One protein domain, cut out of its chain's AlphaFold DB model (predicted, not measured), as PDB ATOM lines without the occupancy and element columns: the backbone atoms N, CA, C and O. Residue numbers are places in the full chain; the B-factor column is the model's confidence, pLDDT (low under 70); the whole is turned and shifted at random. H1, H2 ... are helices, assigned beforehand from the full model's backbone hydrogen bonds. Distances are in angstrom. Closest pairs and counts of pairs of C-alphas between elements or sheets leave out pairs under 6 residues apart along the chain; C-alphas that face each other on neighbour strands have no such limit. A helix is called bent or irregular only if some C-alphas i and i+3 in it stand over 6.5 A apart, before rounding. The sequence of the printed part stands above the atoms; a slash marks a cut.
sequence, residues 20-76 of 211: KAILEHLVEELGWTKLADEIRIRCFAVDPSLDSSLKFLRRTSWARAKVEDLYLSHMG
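AT A GLANCE: This is residues 20 to 76 of the 211 residues of an uncharacterized protein of Shewanella amazonensis (strain ATCC BAA-1098 / SB2B) (UniProt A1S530). A sharply kinked helix, H1, makes one side of a small four-helix ring; short H2 and then H3 follow it round, and H4 turns off the end of H3 and comes back to H1. The printed part has 57 residues, 48 of them in the four named helices, H1, H2, H3 and H4 in chain order, with no named strand, and the class of the domain is all helix. The whole is compact, with a radius of gyration of the C-alphas of 10.1 A and spans of 28 by 21 by 19 A.

IN THESE COORDINATES: Find C-alpha 20 at (54.197, -0.292, 50.908), where H1, residues 20 to 38, begins; it is irregular, with C-alphas 29 and 32 9.6 A apart and a kink of 107 degrees near residue 31. H2 is residues 42 to 46, and H3, residues 50 to 59, is 14.5 A long. H4, residues 61 to 74, runs 20.1 A to C-alpha 74 at (38.731, 4.307, 48.152).

HOW THE PARTS SIT: H1 touches H2 with its residues 32 to 36 alone, closest at the C-alphas of Ala 36 and Phe 44, 5.2 A. Its residues 22 to 26 alone touch residues 67 to 71 of H4, about perpendicular at 88 degrees, closest at C-alphas 26 and 71, 6.9 A. H3 and H4 only just touch, only at the corner by their link, with 3 pairs of C-alphas within 8 A, the closest being Leu 57 and Arg 64, 5.1 A. H2 and H4 are apart. Each O i to N i+4 pair is within hydrogen-bond range in H2, H3 and H4, and 12 of 15 in H1.

THE WHOLE: The C-alphas farthest apart, of Val 46 and Gly 76, are 29.4 A apart. The printed part has no cut, its three links are tight, and no printed residue is under 70 in pLDDT.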
ATOM      1  N   LYS A  20      54.435   1.081  50.468       92.81
ATOM      2  CA  LYS A  20      54.197  -0.292  50.908       92.81
ATOM      3  C   LYS A  20      52.874  -0.408  51.663       92.81
ATOM      4  O   LYS A  20      52.056  -1.219  51.257       92.81
ATOM      5  N   ALA A  21      52.656   0.427  52.678       91.12
ATOM      6  CA  ALA A  21      51.430   0.406  53.473       91.12
ATOM      7  C   ALA A  21      50.187   0.653  52.604       91.12
ATOM      8  O   ALA A  21      49.213  -0.085  52.695       91.12
ATOM      9  N   ILE A  22      50.248   1.636  51.699       91.50
ATOM     10  CA  ILE A  22      49.151   1.927  50.762       91.50
ATOM     11  C   ILE A  22      48.817   0.694  49.914       91.50
ATOM     12  O   ILE A  22      47.653   0.328  49.777       91.50
ATOM     13  N   LEU A  23      49.839   0.042  49.352       92.25
ATOM     14  CA  LEU A  23      49.642  -1.138  48.518       92.25
ATOM     15  C   LEU A  23      49.102  -2.330  49.322       92.25
ATOM     16  O   LEU A  23      48.228  -3.029  48.825       92.25
ATOM     17  N   GLU A  24      49.600  -2.558  50.540       93.38
ATOM     18  CA  GLU A  24      49.123  -3.623  51.433       93.38
ATOM     19  C   GLU A  24      47.634  -3.463  51.751       93.38
ATOM     20  O   GLU A  24      46.877  -4.404  51.532       93.38
ATOM     21  N   HIS A  25      47.198  -2.259  52.138       91.81
ATOM     22  CA  HIS A  25      45.784  -1.971  52.395       91.81
ATOM     23  C   HIS A  25      44.902  -2.211  51.167       91.81
ATOM     24  O   HIS A  25      43.847  -2.829  51.263       91.81
ATOM     25  N   LEU A  26      45.338  -1.756  49.992       92.00
ATOM     26  CA  LEU A  26      44.578  -1.954  48.759       92.00
ATOM     27  C   LEU A  26      44.451  -3.432  48.375       92.00
ATOM     28  O   LEU A  26      43.414  -3.854  47.870       92.00
ATOM     29  N   VAL A  27      45.499  -4.222  48.600       92.62
ATOM     30  CA  VAL A  27      45.478  -5.664  48.336       92.62
ATOM     31  C   VAL A  27      44.589  -6.398  49.339       92.62
ATOM     32  O   VAL A  27      43.938  -7.362  48.950       92.62
ATOM     33  N   GLU A  28      44.541  -5.956  50.593       92.19
ATOM     34  CA  GLU A  28      43.685  -6.538  51.632       92.19
ATOM     35  C   GLU A  28      42.193  -6.294  51.356       92.19
ATOM     36  O   GLU A  28      41.398  -7.226  51.445       92.19
ATOM     37  N   GLU A  29      41.829  -5.083  50.926       91.25
ATOM     38  CA  GLU A  29      40.435  -4.700  50.657       91.25
ATOM     39  C   GLU A  29      39.926  -5.164  49.276       91.25
ATOM     40  O   GLU A  29      38.810  -5.669  49.148       91.25
ATOM     41  N   LEU A  30      40.724  -4.991  48.212       90.50
ATOM     42  CA  LEU A  30      40.292  -5.231  46.823       90.50
ATOM     43  C   LEU A  30      40.844  -6.532  46.230       90.50
ATOM     44  O   LEU A  30      40.254  -7.103  45.307       90.50
ATOM     45  N   GLY A  31      41.994  -6.992  46.720       92.00
ATOM     46  CA  GLY A  31      42.737  -8.093  46.122       92.00
ATOM     47  C   GLY A  31      43.440  -7.728  44.810       92.00
ATOM     48  O   GLY A  31      43.223  -6.686  44.187       92.00
ATOM     49  N   TRP A  32      44.306  -8.635  44.357       90.94
ATOM     50  CA  TRP A  32      45.147  -8.426  43.172       90.94
ATOM     51  C   TRP A  32      44.363  -8.323  41.861       90.94
ATOM     52  O   TRP A  32      44.750  -7.555  40.982       90.94
ATOM     53  N   THR A  33      43.253  -9.054  41.730       89.81
ATOM     54  CA  THR A  33      42.441  -9.072  40.505       89.81
ATOM     55  C   THR A  33      41.846  -7.697  40.216       89.81
ATOM     56  O   THR A  33      42.074  -7.143  39.146       89.81
ATOM     57  N   LYS A  34      41.172  -7.095  41.205       90.81
ATOM     58  CA  LYS A  34      40.582  -5.755  41.081       90.81
ATOM     59  C   LYS A  34      41.645  -4.686  40.851       90.81
ATOM     60  O   LYS A  34      41.442  -3.781  40.049       90.81
ATOM     61  N   LEU A  35      42.803  -4.816  41.502       89.81
ATOM     62  CA  LEU A  35      43.932  -3.912  41.279       89.81
ATOM     63  C   LEU A  35      44.459  -3.965  39.841       89.81
ATOM     64  O   LEU A  35      44.842  -2.931  39.298       89.81
ATOM     65  N   ALA A  36      44.490  -5.150  39.228       89.88
ATOM     66  CA  ALA A  36      44.918  -5.329  37.844       89.88
ATOM     67  C   ALA A  36      43.905  -4.771  36.826       89.88
ATOM     68  O   ALA A  36      44.317  -4.306  35.760       89.88
ATOM     69  N   ASP A  37      42.608  -4.797  37.152       88.31
ATOM     70  CA  ASP A  37      41.548  -4.181  36.341       88.31
ATOM     71  C   ASP A  37      41.657  -2.650  36.344       88.31
ATOM     72  O   ASP A  37      41.700  -2.018  35.285       88.31
ATOM     73  N   GLU A  38      41.781  -2.052  37.533       86.94
ATOM     74  CA  GLU A  38      41.908  -0.599  37.698       86.94
ATOM     75  C   GLU A  38      43.237  -0.074  37.139       86.94
ATOM     76  O   GLU A  38      43.312   0.964  36.471       86.94
ATOM     77  N   ILE A  39      44.319  -0.810  37.396       87.00
ATOM     78  CA  ILE A  39      45.666  -0.477  36.955       87.00
ATOM     79  C   ILE A  39      46.148  -1.623  36.078       87.00
ATOM     80  O   ILE A  39      46.720  -2.595  36.566       87.00
ATOM     81  N   ARG A  40      45.965  -1.461  34.760       84.19
ATOM     82  CA  ARG A  40      46.383  -2.413  33.714       84.19
ATOM     83  C   ARG A  40      47.911  -2.560  33.622       84.19
ATOM     84  O   ARG A  40      48.533  -2.196  32.624       84.19
ATOM     85  N   ILE A  41      48.540  -3.085  34.674       85.25
ATOM     86  CA  ILE A  41      49.970  -3.377  34.770       85.25
ATOM     87  C   ILE A  41      50.194  -4.872  34.974       85.25
ATOM     88  O   ILE A  41      49.553  -5.537  35.783       85.25
ATOM     89  N   ARG A  42      51.172  -5.408  34.241       84.19
ATOM     90  CA  ARG A  42      51.459  -6.847  34.221       84.19
ATOM     91  C   ARG A  42      51.883  -7.398  35.588       84.19
ATOM     92  O   ARG A  42      51.666  -8.578  35.839       84.19
ATOM     93  N   CYS A  43      52.463  -6.573  36.467       85.12
ATOM     94  CA  CYS A  43      52.937  -7.040  37.774       85.12
ATOM     95  C   CYS A  43      51.807  -7.537  38.685       85.12
ATOM     96  O   CYS A  43      52.044  -8.460  39.451       85.12
ATOM     97  N   PHE A  44      50.592  -6.995  38.576       86.81
ATOM     98  CA  PHE A  44      49.448  -7.473  39.358       86.81
ATOM     99  C   PHE A  44      48.794  -8.727  38.760       86.81
ATOM    100  O   PHE A  44      48.171  -9.489  39.487       86.81
ATOM    101  N   ALA A  45      48.970  -8.967  37.456       85.75
ATOM    102  CA  ALA A  45      48.348 -10.088  36.754       85.75
ATOM    103  C   ALA A  45      49.213 -11.364  36.704       85.75
ATOM    104  O   ALA A  45      48.668 -12.462  36.699       85.75
ATOM    105  N   VAL A  46      50.544 -11.233  36.612       84.25
ATOM    106  CA  VAL A  46      51.453 -12.376  36.365       84.25
ATOM    107  C   VAL A  46      52.166 -12.847  37.632       84.25
ATOM    108  O   VAL A  46      52.160 -14.039  37.910       84.25
ATOM    109  N   ASP A  47      52.739 -11.926  38.412       79.00
ATOM    110  CA  ASP A  47      53.469 -12.236  39.652       79.00
ATOM    111  C   ASP A  47      53.035 -11.279  40.777       79.00
ATOM    112  O   ASP A  47      53.820 -10.404  41.183       79.00
ATOM    113  N   PRO A  48      51.786 -11.410  41.269       84.88
ATOM    114  CA  PRO A  48      51.238 -10.552  42.313       84.88
ATOM    115  C   PRO A  48      51.994 -10.761  43.629       84.88
ATOM    116  O   PRO A  48      51.674 -11.618  44.449       84.88
ATOM    117  N   SER A  49      53.047  -9.974  43.821       90.62
ATOM    118  CA  SER A  49      53.844  -9.938  45.044       90.62
ATOM    119  C   SER A  49      54.130  -8.497  45.436       90.62
ATOM    120  O   SER A  49      54.345  -7.626  44.582       90.62
ATOM    121  N   LEU A  50      54.158  -8.241  46.746       90.94
ATOM    122  CA  LEU A  50      54.411  -6.907  47.293       90.94
ATOM    123  C   LEU A  50      55.782  -6.372  46.860       90.94
ATOM    124  O   LEU A  50      55.881  -5.249  46.366       90.94
ATOM    125  N   ASP A  51      56.836  -7.184  46.951       90.94
ATOM    126  CA  ASP A  51      58.196  -6.761  46.601       90.94
ATOM    127  C   ASP A  51      58.387  -6.457  45.109       90.94
ATOM    128  O   ASP A  51      59.057  -5.479  44.758       90.94
ATOM    129  N   SER A  52      57.814  -7.276  44.217       90.38
ATOM    130  CA  SER A  52      57.888  -7.047  42.765       90.38
ATOM    131  C   SER A  52      57.120  -5.785  42.375       90.38
ATOM    132  O   SER A  52      57.639  -4.925  41.656       90.38
ATOM    133  N   SER A  53      55.927  -5.614  42.948       90.62
ATOM    134  CA  SER A  53      55.090  -4.433  42.746       90.62
ATOM    135  C   SER A  53      55.793  -3.160  43.218       90.62
ATOM    136  O   SER A  53      55.881  -2.188  42.472       90.62
ATOM    137  N   LEU A  54      56.405  -3.161  44.406       91.88
ATOM    138  CA  LEU A  54      57.140  -2.000  44.916       91.88
ATOM    139  C   LEU A  54      58.359  -1.649  44.061       91.88
ATOM    140  O   LEU A  54      58.594  -0.470  43.782       91.88
ATOM    141  N   LYS A  55      59.128  -2.645  43.605       91.75
ATOM    142  CA  LYS A  55      60.234  -2.418  42.659       91.75
ATOM    143  C   LYS A  55      59.728  -1.788  41.360       91.75
ATOM    144  O   LYS A  55      60.377  -0.881  40.839       91.75
ATOM    145  N   PHE A  56      58.565  -2.209  40.866       90.75
ATOM    146  CA  PHE A  56      57.947  -1.642  39.670       90.75
ATOM    147  C   PHE A  56      57.467  -0.199  39.884       90.75
ATOM    148  O   PHE A  56      57.851   0.692  39.126       90.75
ATOM    149  N   LEU A  57      56.726   0.078  40.960       90.94
ATOM    150  CA  LEU A  57      56.229   1.421  41.307       90.94
ATOM    151  C   LEU A  57      57.358   2.418  41.636       90.94
ATOM    152  O   LEU A  57      57.179   3.640  41.587       90.94
ATOM    153  N   ARG A  58      58.557   1.926  41.965       90.81
ATOM    154  CA  ARG A  58      59.769   2.753  42.089       90.81
ATOM    155  C   ARG A  58      60.314   3.212  40.742       90.81
ATOM    156  O   ARG A  58      60.763   4.347  40.641       90.81
ATOM    157  N   ARG A  59      60.247   2.354  39.723       91.56
ATOM    158  CA  ARG A  59      60.729   2.636  38.360       91.56
ATOM    159  C   ARG A  59      59.705   3.398  37.522       91.56
ATOM    160  O   ARG A  59      60.086   4.149  36.631       91.56
ATOM    161  N   THR A  60      58.424   3.218  37.825       89.69
ATOM    162  CA  THR A  60      57.301   3.725  37.036       89.69
ATOM    163  C   THR A  60      56.483   4.716  37.866       89.69
ATOM    164  O   THR A  60      55.507   4.350  38.519       89.69
ATOM    165  N   SER A  61      56.889   5.990  37.858       87.44
ATOM    166  CA  SER A  61      56.287   7.039  38.700       87.44
ATOM    167  C   SER A  61      54.808   7.302  38.404       87.44
ATOM    168  O   SER A  61      54.041   7.530  39.335       87.44
ATOM    169  N   TRP A  62      54.376   7.207  37.142       87.88
ATOM    170  CA  TRP A  62      52.958   7.360  36.784       87.88
ATOM    171  C   TRP A  62      52.082   6.260  37.400       87.88
ATOM    172  O   TRP A  62      50.968   6.537  37.835       87.88
ATOM    173  N   ALA A  63      52.593   5.026  37.493       89.81
ATOM    174  CA  ALA A  63      51.861   3.911  38.088       89.81
ATOM    175  C   ALA A  63      51.713   4.108  39.599       89.81
ATOM    176  O   ALA A  63      50.648   3.858  40.149       89.81
ATOM    177  N   ARG A  64      52.751   4.640  40.261       90.75
ATOM    178  CA  ARG A  64      52.667   5.050  41.670       90.75
ATOM    179  C   ARG A  64      51.567   6.083  41.889       90.75
ATOM    180  O   ARG A  64      50.728   5.879  42.755       90.75
ATOM    181  N   ALA A  65      51.547   7.138  41.074       88.69
ATOM    182  CA  ALA A  65      50.514   8.163  41.169       88.69
ATOM    183  C   ALA A  65      49.108   7.564  41.007       88.69
ATOM    184  O   ALA A  65      48.194   7.997  41.698       88.69
ATOM    185  N   LYS A  66      48.946   6.540  40.154       89.00
ATOM    186  CA  LYS A  66      47.670   5.840  39.960       89.00
ATOM    187  C   LYS A  66      47.269   4.951  41.144       89.00
ATOM    188  O   LYS A  66      46.094   4.877  41.468       89.00
ATOM    189  N   VAL A  67      48.227   4.316  41.817       90.94
ATOM    190  CA  VAL A  67      47.966   3.572  43.063       90.94
ATOM    191  C   VAL A  67      47.532   4.521  44.186       90.94
ATOM    192  O   VAL A  67      46.580   4.234  44.901       90.94
ATOM    193  N   GLU A  68      48.197   5.670  44.324       90.25
ATOM    194  CA  GLU A  68      47.834   6.699  45.311       90.25
ATOM    195  C   GLU A  68      46.442   7.294  45.041       90.25
ATOM    196  O   GLU A  68      45.658   7.488  45.963       90.25
ATOM    197  N   ASP A  69      46.131   7.560  43.772       89.25
ATOM    198  CA  ASP A  69      44.830   8.028  43.273       89.25
ATOM    199  C   ASP A  69      43.691   7.065  43.639       89.25
ATOM    200  O   ASP A  69      42.655   7.472  44.168       89.25
ATOM    201  N   LEU A  70      43.925   5.769  43.429       89.56
ATOM    202  CA  LEU A  70      42.990   4.705  43.773       89.56
ATOM    203  C   LEU A  70      42.782   4.623  45.290       89.56
ATOM    204  O   LEU A  70      41.647   4.537  45.751       89.56
ATOM    205  N   TYR A  71      43.857   4.732  46.074       89.44
ATOM    206  CA  TYR A  71      43.770   4.766  47.534       89.44
ATOM    207  C   TYR A  71      42.957   5.958  48.053       89.44
ATOM    208  O   TYR A  71      42.091   5.783  48.906       89.44
ATOM    209  N   LEU A  72      43.185   7.160  47.514       87.69
ATOM    210  CA  LEU A  72      42.404   8.353  47.858       87.69
ATOM    211  C   LEU A  72      40.922   8.180  47.514       87.69
ATOM    212  O   LEU A  72      40.069   8.492  48.344       87.69
ATOM    213  N   SER A  73      40.633   7.632  46.330       87.81
ATOM    214  CA  SER A  73      39.268   7.344  45.877       87.81
ATOM    215  C   SER A  73      38.562   6.364  46.812       87.81
ATOM    216  O   SER A  73      37.410   6.575  47.178       87.81
ATOM    217  N   HIS A  74      39.266   5.312  47.237       86.31
ATOM    218  CA  HIS A  74      38.731   4.307  48.152       86.31
ATOM    219  C   HIS A  74      38.484   4.867  49.561       86.31
ATOM    220  O   HIS A  74      37.481   4.547  50.188       86.31
ATOM    221  N   MET A  75      39.356   5.762  50.031       85.06
ATOM    222  CA  MET A  75      39.212   6.451  51.317       85.06
ATOM    223  C   MET A  75      38.200   7.614  51.291       85.06
ATOM    224  O   MET A  75      37.971   8.249  52.319       85.06
ATOM    225  N   GLY A  76      37.597   7.918  50.136       85.56
ATOM    226  CA  GLY A  76      36.613   8.994  49.987       85.56
ATOM    227  C   GLY A  76      37.210  10.404  49.990       85.56
ATOM    228  O   GLY A  76      36.482  11.380  50.177       85.56
TER     229      GLY A  76